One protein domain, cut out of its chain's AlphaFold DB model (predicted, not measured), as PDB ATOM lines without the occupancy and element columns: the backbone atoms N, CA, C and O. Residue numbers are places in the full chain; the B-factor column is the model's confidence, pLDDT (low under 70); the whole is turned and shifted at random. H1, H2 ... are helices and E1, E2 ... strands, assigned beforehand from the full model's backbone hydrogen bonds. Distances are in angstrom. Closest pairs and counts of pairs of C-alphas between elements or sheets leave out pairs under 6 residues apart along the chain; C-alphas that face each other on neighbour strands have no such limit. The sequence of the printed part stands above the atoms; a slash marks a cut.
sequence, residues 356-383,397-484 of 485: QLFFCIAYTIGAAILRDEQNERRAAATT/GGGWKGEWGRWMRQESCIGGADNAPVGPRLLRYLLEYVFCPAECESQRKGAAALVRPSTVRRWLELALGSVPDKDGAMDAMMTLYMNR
ATOM      1  N   GLN A 356     -28.828  46.020   5.472       89.58
ATOM      2  CA  GLN A 356     -29.648  45.057   6.226       89.58
ATOM      3  C   GLN A 356     -29.497  43.639   5.679       89.58
ATOM      4  O   GLN A 356     -29.477  42.685   6.455       89.58
ATOM      5  N   LEU A 357     -29.405  43.486   4.354       91.94
ATOM      6  CA  LEU A 357     -29.212  42.181   3.739       91.94
ATOM      7  C   LEU A 357     -27.854  41.589   4.119       91.94
ATOM      8  O   LEU A 357     -27.812  40.429   4.527       91.94
ATOM      9  N   PHE A 358     -26.787  42.393   4.087       91.85
ATOM     10  CA  PHE A 358     -25.476  41.994   4.596       91.85
ATOM     11  C   PHE A 358     -25.557  41.510   6.051       91.85
ATOM     12  O   PHE A 358     -25.130  40.395   6.341       91.85
ATOM     13  N   PHE A 359     -26.161  42.286   6.957       91.94
ATOM     14  CA  PHE A 359     -26.273  41.879   8.362       91.94
ATOM     15  C   PHE A 359     -27.103  40.608   8.547       91.94
ATOM     16  O   PHE A 359     -26.750  39.763   9.367       91.94
ATOM     17  N   CYS A 360     -28.182  40.428   7.782       94.23
ATOM     18  CA  CYS A 360     -28.958  39.192   7.825       94.23
ATOM     19  C   CYS A 360     -28.150  37.981   7.336       94.23
ATOM     20  O   CYS A 360     -28.247  36.920   7.953       94.23
ATOM     21  N   ILE A 361     -27.340  38.128   6.283       94.43
ATOM     22  CA  ILE A 361     -26.425  37.077   5.809       94.43
ATOM     23  C   ILE A 361     -25.389  36.768   6.894       94.43
ATOM     24  O   ILE A 361     -25.270  35.624   7.324       94.43
ATOM     25  N   ALA A 362     -24.700  37.790   7.401       94.00
ATOM     26  CA  ALA A 362     -23.635  37.634   8.384       94.00
ATOM     27  C   ALA A 362     -24.129  36.984   9.685       94.00
ATOM     28  O   ALA A 362     -23.524  36.035  10.185       94.00
ATOM     29  N   TYR A 363     -25.280  37.434  10.190       95.33
ATOM     30  CA  TYR A 363     -25.917  36.863  11.373       95.33
ATOM     31  C   TYR A 363     -26.310  35.397  11.169       95.33
ATOM     32  O   TYR A 363     -26.054  34.563  12.035       95.33
ATOM     33  N   THR A 364     -26.946  35.062  10.042       95.17
ATOM     34  CA  THR A 364     -27.431  33.690   9.808       95.17
ATOM     35  C   THR A 364     -26.299  32.705   9.578       95.17
ATOM     36  O   THR A 364     -26.358  31.596  10.104       95.17
ATOM     37  N   ILE A 365     -25.246  33.121   8.874       94.17
ATOM     38  CA  ILE A 365     -24.008  32.351   8.745       94.17
ATOM     39  C   ILE A 365     -23.366  32.149  10.121       94.17
ATOM     40  O   ILE A 365     -23.036  31.022  10.484       94.17
ATOM     41  N   GLY A 366     -23.239  33.212  10.920       94.50
ATOM     42  CA  GLY A 366     -22.682  33.125  12.269       94.50
ATOM     43  C   GLY A 366     -23.462  32.172  13.176       94.50
ATOM     44  O   GLY A 366     -22.873  31.330  13.849       94.50
ATOM     45  N   ALA A 367     -24.793  32.250  13.152       94.65
ATOM     46  CA  ALA A 367     -25.660  31.338  13.893       94.65
ATOM     47  C   ALA A 367     -25.513  29.882  13.419       94.65
ATOM     48  O   ALA A 367     -25.494  28.976  14.250       94.65
ATOM     49  N   ALA A 368     -25.372  29.657  12.109       94.39
ATOM     50  CA  ALA A 368     -25.152  28.328  11.546       94.39
ATOM     51  C   ALA A 368     -23.814  27.730  11.995       94.39
ATOM     52  O   ALA A 368     -23.789  26.601  12.474       94.39
ATOM     53  N   ILE A 369     -22.738  28.520  11.957       93.89
ATOM     54  CA  ILE A 369     -21.417  28.130  12.467       93.89
ATOM     55  C   ILE A 369     -21.489  27.736  13.944       93.89
ATOM     56  O   ILE A 369     -21.001  26.678  14.330       93.89
ATOM     57  N   LEU A 370     -22.105  28.573  14.787       92.97
ATOM     58  CA  LEU A 370     -22.223  28.280  16.219       92.97
ATOM     59  C   LEU A 370     -23.026  27.004  16.471       92.97
ATOM     60  O   LEU A 370     -22.727  26.265  17.409       92.97
ATOM     61  N   ARG A 371     -24.041  26.743  15.644       92.16
ATOM     62  CA  ARG A 371     -24.861  25.542  15.748       92.16
ATOM     63  C   ARG A 371     -24.091  24.289  15.332       92.16
ATOM     64  O   ARG A 371     -24.102  23.316  16.083       92.16
ATOM     65  N   ASP A 372     -23.392  24.329  14.202       92.19
ATOM     66  CA  ASP A 372     -22.568  23.213  13.729       92.19
ATOM     67  C   ASP A 372     -21.438  22.898  14.717       92.19
ATOM     68  O   ASP A 372     -21.255  21.746  15.100       92.19
ATOM     69  N   GLU A 373     -20.772  23.923  15.253       90.66
ATOM     70  CA  GLU A 373     -19.766  23.776  16.310       90.66
ATOM     71  C   GLU A 373     -20.343  23.106  17.572       90.66
ATOM     72  O   GLU A 373     -19.703  22.251  18.188       90.66
ATOM     73  N   GLN A 374     -21.564  23.462  17.989       88.98
ATOM     74  CA  GLN A 374     -22.224  22.791  19.112       88.98
ATOM     75  C   GLN A 374     -22.538  21.323  18.801       88.98
ATOM     76  O   GLN A 374     -22.391  20.476  19.686       88.98
ATOM     77  N   ASN A 375     -22.972  21.018  17.579       89.01
ATOM     78  CA  ASN A 375     -23.267  19.653  17.153       89.01
ATOM     79  C   ASN A 375     -21.997  18.794  17.124       89.01
ATOM     80  O   ASN A 375     -22.005  17.692  17.669       89.01
ATOM     81  N   GLU A 376     -20.891  19.324  16.602       87.56
ATOM     82  CA  GLU A 376     -19.584  18.660  16.612       87.56
ATOM     83  C   GLU A 376     -19.091  18.398  18.040       87.56
ATOM     84  O   GLU A 376     -18.666  17.286  18.351       87.56
ATOM     85  N   ARG A 377     -19.229  19.364  18.960       85.29
ATOM     86  CA  ARG A 377     -18.880  19.161  20.381       85.29
ATOM     87  C   ARG A 377     -19.729  18.076  21.045       85.29
ATOM     88  O   ARG A 377     -19.203  17.293  21.836       85.29
ATOM     89  N   ARG A 378     -21.033  18.018  20.746       85.80
ATOM     90  CA  ARG A 378     -21.929  16.962  21.257       85.80
ATOM     91  C   ARG A 378     -21.541  15.593  20.701       85.80
ATOM     92  O   ARG A 378     -21.469  14.643  21.475       85.80
ATOM     93  N   ALA A 379     -21.252  15.508  19.403       85.45
ATOM     94  CA  ALA A 379     -20.810  14.277  18.757       85.45
ATOM     95  C   ALA A 379     -19.473  13.792  19.339       85.45
ATOM     96  O   ALA A 379     -19.370  12.646  19.772       85.45
ATOM     97  N   ALA A 380     -18.488  14.684  19.476       83.84
ATOM     98  CA  ALA A 380     -17.209  14.363  20.096       83.84
ATOM     99  C   ALA A 380     -17.395  13.823  21.522       83.84
ATOM    100  O   ALA A 380     -16.878  12.755  21.827       83.84
ATOM    101  N   ALA A 381     -18.211  14.474  22.362       82.36
ATOM    102  CA  ALA A 381     -18.485  14.017  23.727       82.36
ATOM    103  C   ALA A 381     -19.093  12.602  23.795       82.36
ATOM    104  O   ALA A 381     -18.845  11.882  24.762       82.36
ATOM    105  N   THR A 382     -19.854  12.185  22.777       79.88
ATOM    106  CA  THR A 382     -20.368  10.809  22.676       79.88
ATOM    107  C   THR A 382     -19.327   9.800  22.184       79.88
ATOM    108  O   THR A 382     -19.412   8.625  22.533       79.88
ATOM    109  N   THR A 383     -18.327  10.241  21.416       69.56
ATOM    110  CA  THR A 383     -17.281   9.388  20.822       69.56
ATOM    111  C   THR A 383     -16.011   9.294  21.679       69.56
ATOM    112  O   THR A 383     -15.252   8.339  21.526       69.56
ATOM    113  N   GLY A 397     -10.228  18.084   6.761       53.18
ATOM    114  CA  GLY A 397     -10.801  18.149   8.103       53.18
ATOM    115  C   GLY A 397     -12.315  18.240   8.088       53.18
ATOM    116  O   GLY A 397     -12.887  19.328   7.972       53.18
ATOM    117  N   GLY A 398     -12.965  17.078   8.181       71.73
ATOM    118  CA  GLY A 398     -14.421  16.966   8.236       71.73
ATOM    119  C   GLY A 398     -15.046  17.942   9.240       71.73
ATOM    120  O   GLY A 398     -14.470  18.229  10.287       71.73
ATOM    121  N   GLY A 399     -16.224  18.463   8.896       84.68
ATOM    122  CA  GLY A 399     -16.938  19.459   9.696       84.68
ATOM    123  C   GLY A 399     -17.034  20.833   9.035       84.68
ATOM    124  O   GLY A 399     -16.589  21.050   7.900       84.68
ATOM    125  N   TRP A 400     -17.620  21.783   9.764       87.41
ATOM    126  CA  TRP A 400     -17.967  23.103   9.224       87.41
ATOM    127  C   TRP A 400     -16.729  23.936   8.851       87.41
ATOM    128  O   TRP A 400     -16.779  24.728   7.912       87.41
ATOM    129  N   LYS A 401     -15.594  23.746   9.544       89.42
ATOM    130  CA  LYS A 401     -14.331  24.473   9.291       89.42
ATOM    131  C   LYS A 401     -13.703  24.096   7.950       89.42
ATOM    132  O   LYS A 401     -13.256  24.982   7.217       89.42
ATOM    133  N   GLY A 402     -13.675  22.801   7.631       86.85
ATOM    134  CA  GLY A 402     -13.181  22.297   6.351       86.85
ATOM    135  C   GLY A 402     -14.103  22.689   5.201       86.85
ATOM    136  O   GLY A 402     -13.633  23.118   4.150       86.85
ATOM    137  N   GLU A 403     -15.421  22.634   5.411       85.66
ATOM    138  CA  GLU A 403     -16.407  23.109   4.433       85.66
ATOM    139  C   GLU A 403     -16.270  24.608   4.158       85.66
ATOM    140  O   GLU A 403     -16.168  25.001   2.998       85.66
ATOM    141  N   TRP A 404     -16.172  25.428   5.207       86.08
ATOM    142  CA  TRP A 404     -15.912  26.866   5.111       86.08
ATOM    143  C   TRP A 404     -14.600  27.166   4.368       86.08
ATOM    144  O   TRP A 404     -14.554  28.000   3.463       86.08
ATOM    145  N   GLY A 405     -13.520  26.457   4.714       85.96
ATOM    146  CA  GLY A 405     -12.210  26.608   4.077       85.96
ATOM    147  C   GLY A 405     -12.191  26.197   2.600       85.96
ATOM    148  O   GLY A 405     -11.631  26.917   1.771       85.96
ATOM    149  N   ARG A 406     -12.818  25.065   2.248       83.91
ATOM    150  CA  ARG A 406     -12.988  24.626   0.850       83.91
ATOM    151  C   ARG A 406     -13.781  25.643   0.051       83.91
ATOM    152  O   ARG A 406     -13.413  25.956  -1.075       83.91
ATOM    153  N   TRP A 407     -14.836  26.169   0.656       80.10
ATOM    154  CA  TRP A 407     -15.710  27.143   0.038       80.10
ATOM    155  C   TRP A 407     -14.952  28.432  -0.316       80.10
ATOM    156  O   TRP A 407     -14.928  28.804  -1.484       80.10
ATOM    157  N   MET A 408     -14.193  29.032   0.615       82.06
ATOM    158  CA  MET A 408     -13.386  30.228   0.300       82.06
ATOM    159  C   MET A 408     -12.339  29.969  -0.793       82.06
ATOM    160  O   MET A 408     -12.098  30.833  -1.637       82.06
ATOM    161  N   ARG A 409     -11.727  28.774  -0.819       81.59
ATOM    162  CA  ARG A 409     -10.781  28.391  -1.882       81.59
ATOM    163  C   ARG A 409     -11.467  28.253  -3.237       81.59
ATOM    164  O   ARG A 409     -10.972  28.798  -4.218       81.59
ATOM    165  N   GLN A 410     -12.604  27.562  -3.300       76.75
ATOM    166  CA  GLN A 410     -13.364  27.390  -4.538       76.75
ATOM    167  C   GLN A 410     -13.767  28.744  -5.134       76.75
ATOM    168  O   GLN A 410     -13.657  28.943  -6.342       76.75
ATOM    169  N   GLU A 411     -14.161  29.695  -4.292       67.50
ATOM    170  CA  GLU A 411     -14.515  31.044  -4.738       67.50
ATOM    171  C   GLU A 411     -13.322  31.850  -5.242       67.50
ATOM    172  O   GLU A 411     -13.438  32.548  -6.248       67.50
ATOM    173  N   SER A 412     -12.163  31.688  -4.604       64.67
ATOM    174  CA  SER A 412     -10.909  32.298  -5.057       64.67
ATOM    175  C   SER A 412     -10.505  31.809  -6.459       64.67
ATOM    176  O   SER A 412      -9.883  32.549  -7.219       64.67
ATOM    177  N   CYS A 413     -10.867  30.570  -6.816       52.88
ATOM    178  CA  CYS A 413     -10.508  29.943  -8.090       52.88
ATOM    179  C   CYS A 413     -11.455  30.287  -9.254       52.88
ATOM    180  O   CYS A 413     -11.009  30.323 -10.397       52.88
ATOM    181  N   ILE A 414     -12.755  30.490  -9.000       47.19
ATOM    182  CA  ILE A 414     -13.779  30.558 -10.065       47.19
ATOM    183  C   ILE A 414     -13.891  31.949 -10.716       47.19
ATOM    184  O   ILE A 414     -14.354  32.045 -11.850       47.19
ATOM    185  N   GLY A 415     -13.466  33.032 -10.058       47.08
ATOM    186  CA  GLY A 415     -13.779  34.392 -10.526       47.08
ATOM    187  C   GLY A 415     -12.625  35.371 -10.696       47.08
ATOM    188  O   GLY A 415     -12.888  36.560 -10.847       47.08
ATOM    189  N   GLY A 416     -11.370  34.929 -10.570       49.88
ATOM    190  CA  GLY A 416     -10.362  35.827 -10.001       49.88
ATOM    191  C   GLY A 416     -10.780  36.217  -8.574       49.88
ATOM    192  O   GLY A 416     -11.826  35.791  -8.083       49.88
ATOM    193  N   ALA A 417     -10.013  37.044  -7.876       46.38
ATOM    194  CA  ALA A 417     -10.397  37.508  -6.533       46.38
ATOM    195  C   ALA A 417     -11.760  38.257  -6.498       46.38
ATOM    196  O   ALA A 417     -12.306  38.538  -5.432       46.38
ATOM    197  N   ASP A 418     -12.339  38.536  -7.669       50.91
ATOM    198  CA  ASP A 418     -13.451  39.442  -7.891       50.91
ATOM    199  C   ASP A 418     -14.840  38.795  -7.831       50.91
ATOM    200  O   ASP A 418     -15.771  39.433  -8.303       50.91
ATOM    201  N   ASN A 419     -15.051  37.590  -7.283       52.06
ATOM    202  CA  ASN A 419     -16.409  37.010  -7.154       52.06
ATOM    203  C   ASN A 419     -16.721  36.320  -5.814       52.06
ATOM    204  O   ASN A 419     -17.799  35.748  -5.686       52.06
ATOM    205  N   ALA A 420     -15.846  36.385  -4.805       58.80
ATOM    206  CA  ALA A 420     -16.098  35.730  -3.517       58.80
ATOM    207  C   ALA A 420     -17.146  36.485  -2.660       58.80
ATOM    208  O   ALA A 420     -16.921  37.651  -2.315       58.80
ATOM    209  N   PRO A 421     -18.293  35.881  -2.288       61.58
ATOM    210  CA  PRO A 421     -19.226  36.464  -1.323       61.58
ATOM    211  C   PRO A 421     -18.686  36.633   0.098       61.58
ATOM    212  O   PRO A 421     -19.154  37.539   0.796       61.58
ATOM    213  N   VAL A 422     -17.695  35.843   0.538       68.64
ATOM    214  CA  VAL A 422     -16.955  36.139   1.784       68.64
ATOM    215  C   VAL A 422     -15.847  37.130   1.461       68.64
ATOM    216  O   VAL A 422     -14.678  36.794   1.337       68.64
ATOM    217  N   GLY A 423     -16.235  38.390   1.303       80.50
ATOM    218  CA  GLY A 423     -15.270  39.480   1.335       80.50
ATOM    219  C   GLY A 423     -14.759  39.742   2.765       80.50
ATOM    220  O   GLY A 423     -15.354  39.263   3.744       80.50
ATOM    221  N   PRO A 424     -13.686  40.539   2.922       85.77
ATOM    222  CA  PRO A 424     -13.086  40.881   4.215       85.77
ATOM    223  C   PRO A 424     -14.091  41.451   5.221       85.77
ATOM    224  O   PRO A 424     -13.974  41.185   6.414       85.77
ATOM    225  N   ARG A 425     -15.132  42.160   4.763       89.09
ATOM    226  CA  ARG A 425     -16.169  42.721   5.641       89.09
ATOM    227  C   ARG A 425     -16.950  41.638   6.390       89.09
ATOM    228  O   ARG A 425     -17.217  41.778   7.584       89.09
ATOM    229  N   LEU A 426     -17.323  40.557   5.701       90.23
ATOM    230  CA  LEU A 426     -18.038  39.440   6.322       90.23
ATOM    231  C   LEU A 426     -17.118  38.700   7.297       90.23
ATOM    232  O   LEU A 426     -17.527  38.393   8.414       90.23
ATOM    233  N   LEU A 427     -15.862  38.469   6.909       90.36
ATOM    234  CA  LEU A 427     -14.895  37.808   7.781       90.36
ATOM    235  C   LEU A 427     -14.616  38.631   9.047       90.36
ATOM    236  O   LEU A 427     -14.632  38.074  10.142       90.36
ATOM    237  N   ARG A 428     -14.470  39.954   8.922       91.58
ATOM    238  CA  ARG A 428     -14.354  40.867  10.064       91.58
ATOM    239  C   ARG A 428     -15.540  40.744  11.018       91.58
ATOM    240  O   ARG A 428     -15.323  40.585  12.214       91.58
ATOM    241  N   TYR A 429     -16.772  40.736  10.504       92.50
ATOM    242  CA  TYR A 429     -17.961  40.521  11.337       92.50
ATOM    243  C   TYR A 429     -17.881  39.191  12.103       92.50
ATOM    244  O   TYR A 429     -18.145  39.129  13.304       92.50
ATOM    245  N   LEU A 430     -17.481  38.108  11.439       93.09
ATOM    246  CA  LEU A 430     -17.366  36.807  12.097       93.09
ATOM    247  C   LEU A 430     -16.251  36.791  13.154       93.09
ATOM    248  O   LEU A 430     -16.452  36.224  14.226       93.09
ATOM    249  N   LEU A 431     -15.121  37.461  12.923       91.45
ATOM    250  CA  LEU A 431     -14.069  37.632  13.934       91.45
ATOM    251  C   LEU A 431     -14.550  38.452  15.139       91.45
ATOM    252  O   LEU A 431     -14.281  38.098  16.289       91.45
ATOM    253  N   GLU A 432     -15.317  39.509  14.879       89.73
ATOM    254  CA  GLU A 432     -15.854  40.422  15.887       89.73
ATOM    255  C   GLU A 432     -17.024  39.862  16.688       89.73
ATOM    256  O   GLU A 432     -17.297  40.397  17.761       89.73
ATOM    257  N   TYR A 433     -17.724  38.822  16.216       90.10
ATOM    258  CA  TYR A 433     -18.949  38.341  16.871       90.10
ATOM    259  C   TYR A 433     -19.026  36.827  17.076       90.10
ATOM    260  O   TYR A 433     -19.619  36.403  18.064       90.10
ATOM    261  N   VAL A 434     -18.384  36.016  16.234       91.56
ATOM    262  CA  VAL A 434     -18.597  34.556  16.174       91.56
ATOM    263  C   VAL A 434     -17.366  33.766  16.613       91.56
ATOM    264  O   VAL A 434     -17.485  32.814  17.387       91.56
ATOM    265  N   PHE A 435     -16.181  34.158  16.147       91.05
ATOM    266  CA  PHE A 435     -14.935  33.445  16.407       91.05
ATOM    267  C   PHE A 435     -14.247  33.927  17.690       91.05
ATOM    268  O   PHE A 435     -14.299  35.105  18.043       91.05
ATOM    269  N   CYS A 436     -13.572  33.003  18.373       88.85
ATOM    270  CA  CYS A 436     -12.719  33.261  19.535       88.85
ATOM    271  C   CYS A 436     -11.387  32.508  19.364       88.85
ATOM    272  O   CYS A 436     -11.413  31.394  18.818       88.85
ATOM    273  N   PRO A 437     -10.238  33.074  19.785       86.55
ATOM    274  CA  PRO A 437      -8.964  32.360  19.779       86.55
ATOM    275  C   PRO A 437      -9.063  31.062  20.576       86.55
ATOM    276  O   PRO A 437      -9.486  31.070  21.731       86.55
ATOM    277  N   ALA A 438      -8.648  29.945  19.976       82.48
ATOM    278  CA  ALA A 438      -8.603  28.649  20.657       82.48
ATOM    279  C   ALA A 438      -7.713  28.670  21.918       82.48
ATOM    280  O   ALA A 438      -7.962  27.926  22.859       82.48
ATOM    281  N   GLU A 439      -6.722  29.564  21.958       76.89
ATOM    282  CA  GLU A 439      -5.823  29.790  23.097       76.89
ATOM    283  C   GLU A 439      -6.519  30.469  24.291       76.89
ATOM    284  O   GLU A 439      -6.046  30.391  25.424       76.89
ATOM    285  N   CYS A 440      -7.666  31.121  24.072       70.41
ATOM    286  CA  CYS A 440      -8.475  31.717  25.131       70.41
ATOM    287  C   CYS A 440      -9.429  30.664  25.720       70.41
ATOM    288  O   CYS A 440     -10.646  30.728  25.545       70.41
ATOM    289  N   GLU A 441      -8.894  29.675  26.445       57.90
ATOM    290  CA  GLU A 441      -9.721  28.685  27.167       57.90
ATOM    291  C   GLU A 441     -10.567  29.316  28.289       57.90
ATOM    292  O   GLU A 441     -11.568  28.749  28.749       57.90
ATOM    293  N   SER A 442     -10.163  30.500  28.748       53.37
ATOM    294  CA  SER A 442     -10.801  31.229  29.832       53.37
ATOM    295  C   SER A 442     -12.010  32.028  29.315       53.37
ATOM    296  O   SER A 442     -11.883  32.967  28.546       53.37
ATOM    297  N   GLN A 443     -13.197  31.668  29.814       51.20
ATOM    298  CA  GLN A 443     -14.416  32.492  29.955       51.20
ATOM    299  C   GLN A 443     -15.595  32.383  28.971       51.20
ATOM    300  O   GLN A 443     -16.673  32.833  29.357       51.20
ATOM    301  N   ARG A 444     -15.543  31.730  27.799       55.17
ATOM    302  CA  ARG A 444     -16.756  31.662  26.930       55.17
ATOM    303  C   ARG A 444     -17.075  30.309  26.294       55.17
ATOM    304  O   ARG A 444     -17.550  30.266  25.161       55.17
ATOM    305  N   LYS A 445     -16.927  29.206  27.041       55.55
ATOM    306  CA  LYS A 445     -17.140  27.818  26.556       55.55
ATOM    307  C   LYS A 445     -18.474  27.522  25.823       55.55
ATOM    308  O   LYS A 445     -18.579  26.462  25.220       55.55
ATOM    309  N   GLY A 446     -19.468  28.417  25.801       63.40
ATOM    310  CA  GLY A 446     -20.753  28.187  25.117       63.40
ATOM    311  C   GLY A 446     -21.110  29.099  23.935       63.40
ATOM    312  O   GLY A 446     -21.995  28.728  23.170       63.40
ATOM    313  N   ALA A 447     -20.480  30.268  23.771       74.37
ATOM    314  CA  ALA A 447     -21.034  31.335  22.914       74.37
ATOM    315  C   ALA A 447     -20.206  31.675  21.664       74.37
ATOM    316  O   ALA A 447     -20.599  32.553  20.904       74.37
ATOM    317  N   ALA A 448     -19.063  31.018  21.464       86.72
ATOM    318  CA  ALA A 448     -18.172  31.285  20.342       86.72
ATOM    319  C   ALA A 448     -17.620  29.992  19.729       86.72
ATOM    320  O   ALA A 448     -17.455  28.968  20.410       86.72
ATOM    321  N   ALA A 449     -17.302  30.072  18.440       88.11
ATOM    322  CA  ALA A 449     -16.570  29.044  17.719       88.11
ATOM    323  C   ALA A 449     -15.065  29.232  17.952       88.11
ATOM    324  O   ALA A 449     -14.517  30.309  17.702       88.11
ATOM    325  N   LEU A 450     -14.406  28.193  18.468       88.42
ATOM    326  CA  LEU A 450     -12.971  28.226  18.739       88.42
ATOM    327  C   LEU A 450     -12.215  27.967  17.440       88.42
ATOM    328  O   LEU A 450     -12.398  26.925  16.803       88.42
ATOM    329  N   VAL A 451     -11.365  28.912  17.054       89.20
ATOM    330  CA  VAL A 451     -10.567  28.838  15.827       89.20
ATOM    331  C   VAL A 451      -9.097  29.068  16.185       89.20
ATOM    332  O   VAL A 451      -8.780  29.855  17.076       89.20
ATOM    333  N   ARG A 452      -8.177  28.330  15.554       90.05
ATOM    334  CA  ARG A 452      -6.740  28.567  15.743       90.05
ATOM    335  C   ARG A 452      -6.348  29.869  15.022       90.05
ATOM    336  O   ARG A 452      -6.835  30.103  13.911       90.05
ATOM    337  N   PRO A 453      -5.444  30.693  15.582       91.21
ATOM    338  CA  PRO A 453      -4.970  31.906  14.909       91.21
ATOM    339  C   PRO A 453      -4.384  31.649  13.511       91.21
ATOM    340  O   PRO A 453      -4.595  32.449  12.603       91.21
ATOM    341  N   SER A 454      -3.712  30.510  13.306       90.75
ATOM    342  CA  SER A 454      -3.197  30.083  11.996       90.75
ATOM    343  C   SER A 454      -4.312  29.897  10.960       90.75
ATOM    344  O   SER A 454      -4.196  30.361   9.827       90.75
ATOM    345  N   THR A 455      -5.428  29.281  11.355       90.91
ATOM    346  CA  THR A 455      -6.597  29.086  10.490       90.91
ATOM    347  C   THR A 455      -7.247  30.415  10.117       90.91
ATOM    348  O   THR A 455      -7.561  30.625   8.947       90.91
ATOM    349  N   VAL A 456      -7.409  31.328  11.082       91.15
ATOM    350  CA  VAL A 456      -7.929  32.678  10.814       91.15
ATOM    351  C   VAL A 456      -7.024  33.428   9.842       91.15
ATOM    352  O   VAL A 456      -7.524  34.006   8.881       91.15
ATOM    353  N   ARG A 457      -5.701  33.373  10.043       91.71
ATOM    354  CA  ARG A 457      -4.730  33.997   9.138       91.71
ATOM    355  C   ARG A 457      -4.880  33.470   7.709       91.71
ATOM    356  O   ARG A 457      -5.027  34.269   6.792       91.71
ATOM    357  N   ARG A 458      -4.973  32.149   7.528       90.15
ATOM    358  CA  ARG A 458      -5.229  31.531   6.214       90.15
ATOM    359  C   ARG A 458      -6.537  32.021   5.582       90.15
ATOM    360  O   ARG A 458      -6.600  32.263   4.384       90.15
ATOM    361  N   TRP A 459      -7.602  32.168   6.367       90.89
ATOM    362  CA  TRP A 459      -8.883  32.675   5.866       90.89
ATOM    363  C   TRP A 459      -8.818  34.151   5.465       90.89
ATOM    364  O   TRP A 459      -9.387  34.524   4.442       90.89
ATOM    365  N   LEU A 460      -8.090  34.972   6.223       89.74
ATOM    366  CA  LEU A 460      -7.821  36.367   5.871       89.74
ATOM    367  C   LEU A 460      -7.005  36.468   4.580       89.74
ATOM    368  O   LEU A 460      -7.306  37.309   3.737       89.74
ATOM    369  N   GLU A 461      -6.024  35.585   4.386       88.69
ATOM    370  CA  GLU A 461      -5.234  35.537   3.154       88.69
ATOM    371  C   GLU A 461      -6.088  35.250   1.922       88.69
ATOM    372  O   GLU A 461      -5.848  35.857   0.876       88.69
ATOM    373  N   LEU A 462      -7.067  34.350   2.052       86.29
ATOM    374  CA  LEU A 462      -8.024  34.035   0.993       86.29
ATOM    375  C   LEU A 462      -8.988  35.206   0.751       86.29
ATOM    376  O   LEU A 462      -9.151  35.630  -0.388       86.29
ATOM    377  N   ALA A 463      -9.576  35.773   1.811       84.69
ATOM    378  CA  ALA A 463     -10.570  36.844   1.701       84.69
ATOM    379  C   ALA A 463      -9.991  38.168   1.169       84.69
ATOM    380  O   ALA A 463     -10.680  38.902   0.464       84.69
ATOM    381  N   LEU A 464      -8.737  38.492   1.502       83.80
ATOM    382  CA  LEU A 464      -8.066  39.711   1.034       83.80
ATOM    383  C   LEU A 464      -7.420  39.556  -0.346       83.80
ATOM    384  O   LEU A 464      -7.011  40.556  -0.931       83.80
ATOM    385  N   GLY A 465      -7.292  38.334  -0.873       79.69
ATOM    386  CA  GLY A 465      -6.723  38.087  -2.197       79.69
ATOM    387  C   GLY A 465      -5.385  38.805  -2.416       79.69
ATOM    388  O   GLY A 465      -4.422  38.574  -1.679       79.69
ATOM    389  N   SER A 466      -5.340  39.673  -3.429       74.17
ATOM    390  CA  SER A 466      -4.182  40.487  -3.831       74.17
ATOM    391  C   SER A 466      -4.351  41.988  -3.539       74.17
ATOM    392  O   SER A 466      -3.808  42.819  -4.267       74.17
ATOM    393  N   VAL A 467      -5.150  42.358  -2.531       72.73
ATOM    394  CA  VAL A 467      -5.386  43.765  -2.165       72.73
ATOM    395  C   VAL A 467      -4.062  44.432  -1.732       72.73
ATOM    396  O   VAL A 467      -3.268  43.803  -1.027       72.73
ATOM    397  N   PRO A 468      -3.773  45.681  -2.152       73.79
ATOM    398  CA  PRO A 468      -2.598  46.413  -1.672       73.79
ATOM    399  C   PRO A 468      -2.652  46.595  -0.148       73.79
ATOM    400  O   PRO A 468      -3.725  46.801   0.405       73.79
ATOM    401  N   ASP A 469      -1.497  46.528   0.520       82.54
ATOM    402  CA  ASP A 469      -1.391  46.571   1.993       82.54
ATOM    403  C   ASP A 469      -2.138  45.427   2.716       82.54
ATOM    404  O   ASP A 469      -2.631  45.555   3.839       82.54
ATOM    405  N   LYS A 470      -2.218  44.264   2.054       86.56
ATOM    406  CA  LYS A 470      -2.787  43.031   2.612       86.56
ATOM    407  C   LYS A 470      -2.213  42.694   3.987       86.56
ATOM    408  O   LYS A 470      -2.983  42.382   4.889       86.56
ATOM    409  N   ASP A 471      -0.895  42.768   4.146       89.51
ATOM    410  CA  ASP A 471      -0.224  42.379   5.390       89.51
ATOM    411  C   ASP A 471      -0.633  43.293   6.556       89.51
ATOM    412  O   ASP A 471      -1.011  42.797   7.617       89.51
ATOM    413  N   GLY A 472      -0.684  44.614   6.336       90.32
ATOM    414  CA  GLY A 472      -1.151  45.574   7.339       90.32
ATOM    415  C   GLY A 472      -2.612  45.349   7.739       90.32
ATOM    416  O   GLY A 472      -2.947  45.342   8.928       90.32
ATOM    417  N   ALA A 473      -3.490  45.089   6.764       87.25
ATOM    418  CA  ALA A 473      -4.896  44.771   7.022       87.25
ATOM    419  C   ALA A 473      -5.071  43.440   7.778       87.25
ATOM    420  O   ALA A 473      -5.891  43.341   8.696       87.25
ATOM    421  N   MET A 474      -4.288  42.417   7.419       91.08
ATOM    422  CA  MET A 474      -4.263  41.134   8.120       91.08
ATOM    423  C   MET A 474      -3.819  41.306   9.568       91.08
ATOM    424  O   MET A 474      -4.494  40.804  10.465       91.08
ATOM    425  N   ASP A 475      -2.729  42.030   9.811       93.05
ATOM    426  CA  ASP A 475      -2.205  42.255  11.155       93.05
ATOM    427  C   ASP A 475      -3.187  43.045  12.027       93.05
ATOM    428  O   ASP A 475      -3.386  42.701  13.196       93.05
ATOM    429  N   ALA A 476      -3.880  44.039  11.465       91.19
ATOM    430  CA  ALA A 476      -4.936  44.767  12.164       91.19
ATOM    431  C   ALA A 476      -6.111  43.849  12.560       91.19
ATOM    432  O   ALA A 476      -6.546  43.859  13.717       91.19
ATOM    433  N   MET A 477      -6.596  43.007  11.639       91.37
ATOM    434  CA  MET A 477      -7.683  42.057  11.918       91.37
ATOM    435  C   MET A 477      -7.265  40.954  12.896       91.37
ATOM    436  O   MET A 477      -8.042  40.589  13.781       91.37
ATOM    437  N   MET A 478      -6.031  40.457  12.797       94.00
ATOM    438  CA  MET A 478      -5.476  39.498  13.753       94.00
ATOM    439  C   MET A 478      -5.310  40.121  15.138       94.00
ATOM    440  O   MET A 478      -5.635  39.483  16.135       94.00
ATOM    441  N   THR A 479      -4.874  41.377  15.219       91.63
ATOM    442  CA  THR A 479      -4.784  42.119  16.483       91.63
ATOM    443  C   THR A 479      -6.161  42.258  17.128       91.63
ATOM    444  O   THR A 479      -6.312  41.988  18.320       91.63
ATOM    445  N   LEU A 480      -7.186  42.605  16.342       87.78
ATOM    446  CA  LEU A 480      -8.573  42.661  16.807       87.78
ATOM    447  C   LEU A 480      -9.060  41.297  17.319       87.78
ATOM    448  O   LEU A 480      -9.687  41.219  18.373       87.78
ATOM    449  N   TYR A 481      -8.739  40.222  16.600       90.04
ATOM    450  CA  TYR A 481      -9.113  38.861  16.974       90.04
ATOM    451  C   TYR A 481      -8.429  38.393  18.271       90.04
ATOM    452  O   TYR A 481      -9.088  37.829  19.143       90.04
ATOM    453  N   MET A 482      -7.131  38.665  18.430       88.94
ATOM    454  CA  MET A 482      -6.331  38.220  19.581       88.94
ATOM    455  C   MET A 482      -6.558  39.062  20.847       88.94
ATOM    456  O   MET A 482      -6.435  38.542  21.956       88.94
ATOM    457  N   ASN A 483      -6.915  40.344  20.707       84.39
ATOM    458  CA  ASN A 483      -7.202  41.237  21.840       84.39
ATOM    459  C   ASN A 483      -8.600  41.047  22.436       84.39
ATOM    460  O   ASN A 483      -8.946  41.698  23.419       84.39
ATOM    461  N   ARG A 484      -9.400  40.145  21.869       71.48
ATOM    462  CA  ARG A 484     -10.735  39.785  22.342       71.48
ATOM    463  C   ARG A 484     -10.641  38.820  23.539       71.48
ATOM    464  O   ARG A 484     -11.174  37.715  23.497       71.48
TER     465      ARG A 484
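AT A GLANCE: This is residues 356 to 383 and 397 to 484 of the 485 residues of an uncharacterized protein of Trypanosoma cruzi (strain CL Brener) (UniProt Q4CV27). Three helices, H3, H4 and H5, make a small up-and-down bundle, each running against the one before it, with a pair of very short strands, E1 and E2, at one end. H2 packs on H4, and the long helix H1 crosses H3 and passes E2 and the first residue of H2; its residues 377 to 383 stick out free. The printed part has 116 residues, with the order H1, H2, H3, E1, E2, H4, H5, and E1 and E2 form a parallel sheet of two strands. The class is mostly helix. The whole is compact, with a radius of gyration of the C-alphas of 14.4 A and spans of 44 by 31 by 29 A.

IN THESE COORDINATES: H1, residues 356 to 383, begins with C-alpha 356 at (-29.648, 45.057, 6.226) and is 40.5 A long. After the cut, H2 holds residues 400 to 414 over 21.1 A. H3, residues 424 to 433, measures 14.2 A, with C-alpha 424 at (-13.086, 40.881, 4.215). E1 is residues 435 to 437, 6.9 A, and E2 residues 449 to 451, 6.3 A. H4, residues 453 to 464, measures 16.2 A. H5, residues 470 to 482, measures 18.0 A and ends with C-alpha 482 at (-6.331, 38.220, 19.581).

HOW THE PARTS SIT: H4 and H5 form a helical hairpin, touching at a steep tilt of 40 degrees, opposite ways; their closest C-alphas, of Leu 460 and Met 474, are 6.4 A apart. With residues 477 to 481 alone, H5 touches H3, the same way at a shallow tilt of 12 degrees, closest at the C-alphas of Leu 431 and Tyr 481, 5.9 A. H4 touches H3 with residues 460 to 464 alone, at a shallow tilt of 31 degrees, opposite ways; the closest C-alphas are those of Pro 424 and Ala 463, 5.4 A. H4 touches H2 with residues 459 to 463 alone, at a shallow tilt of 27 degrees, the same way, closest at the C-alphas of Met 408 and Leu 462, 6.6 A. H1 touches H3 with residues 362 to 366 alone, at a steep tilt of 55 degrees, closest at the C-alphas of Ala 362 and Leu 426, 6.2 A. H1 and H2 only just touch, with 3 pairs of C-alphas within 8 A; the closest are those of Asp 372 and Trp 400, 6.4 A. The closest C-alphas of H1 and E2, of Leu 370 and Ala 449, are 5.9 A apart. Across E1 and E2, N 436 and O 449 are within hydrogen-bond range at 2.9 A. Every O i to N i+4 pair is within hydrogen-bond range in H1, H2, H3, H4 and H5.

THE WHOLE: The two C-alphas farthest apart, of Thr 382 and Pro 468, are 46.7 A apart. Residues 384 to 396 are not printed, and C-alphas 383 and 397 are 16.7 A apart across the cut. The link E1 to E2 is long, with 11 residues. Mean pLDDT of the printed part is 82.1; residues 383, 397, 411 to 422 and 441 to 446 are under 70.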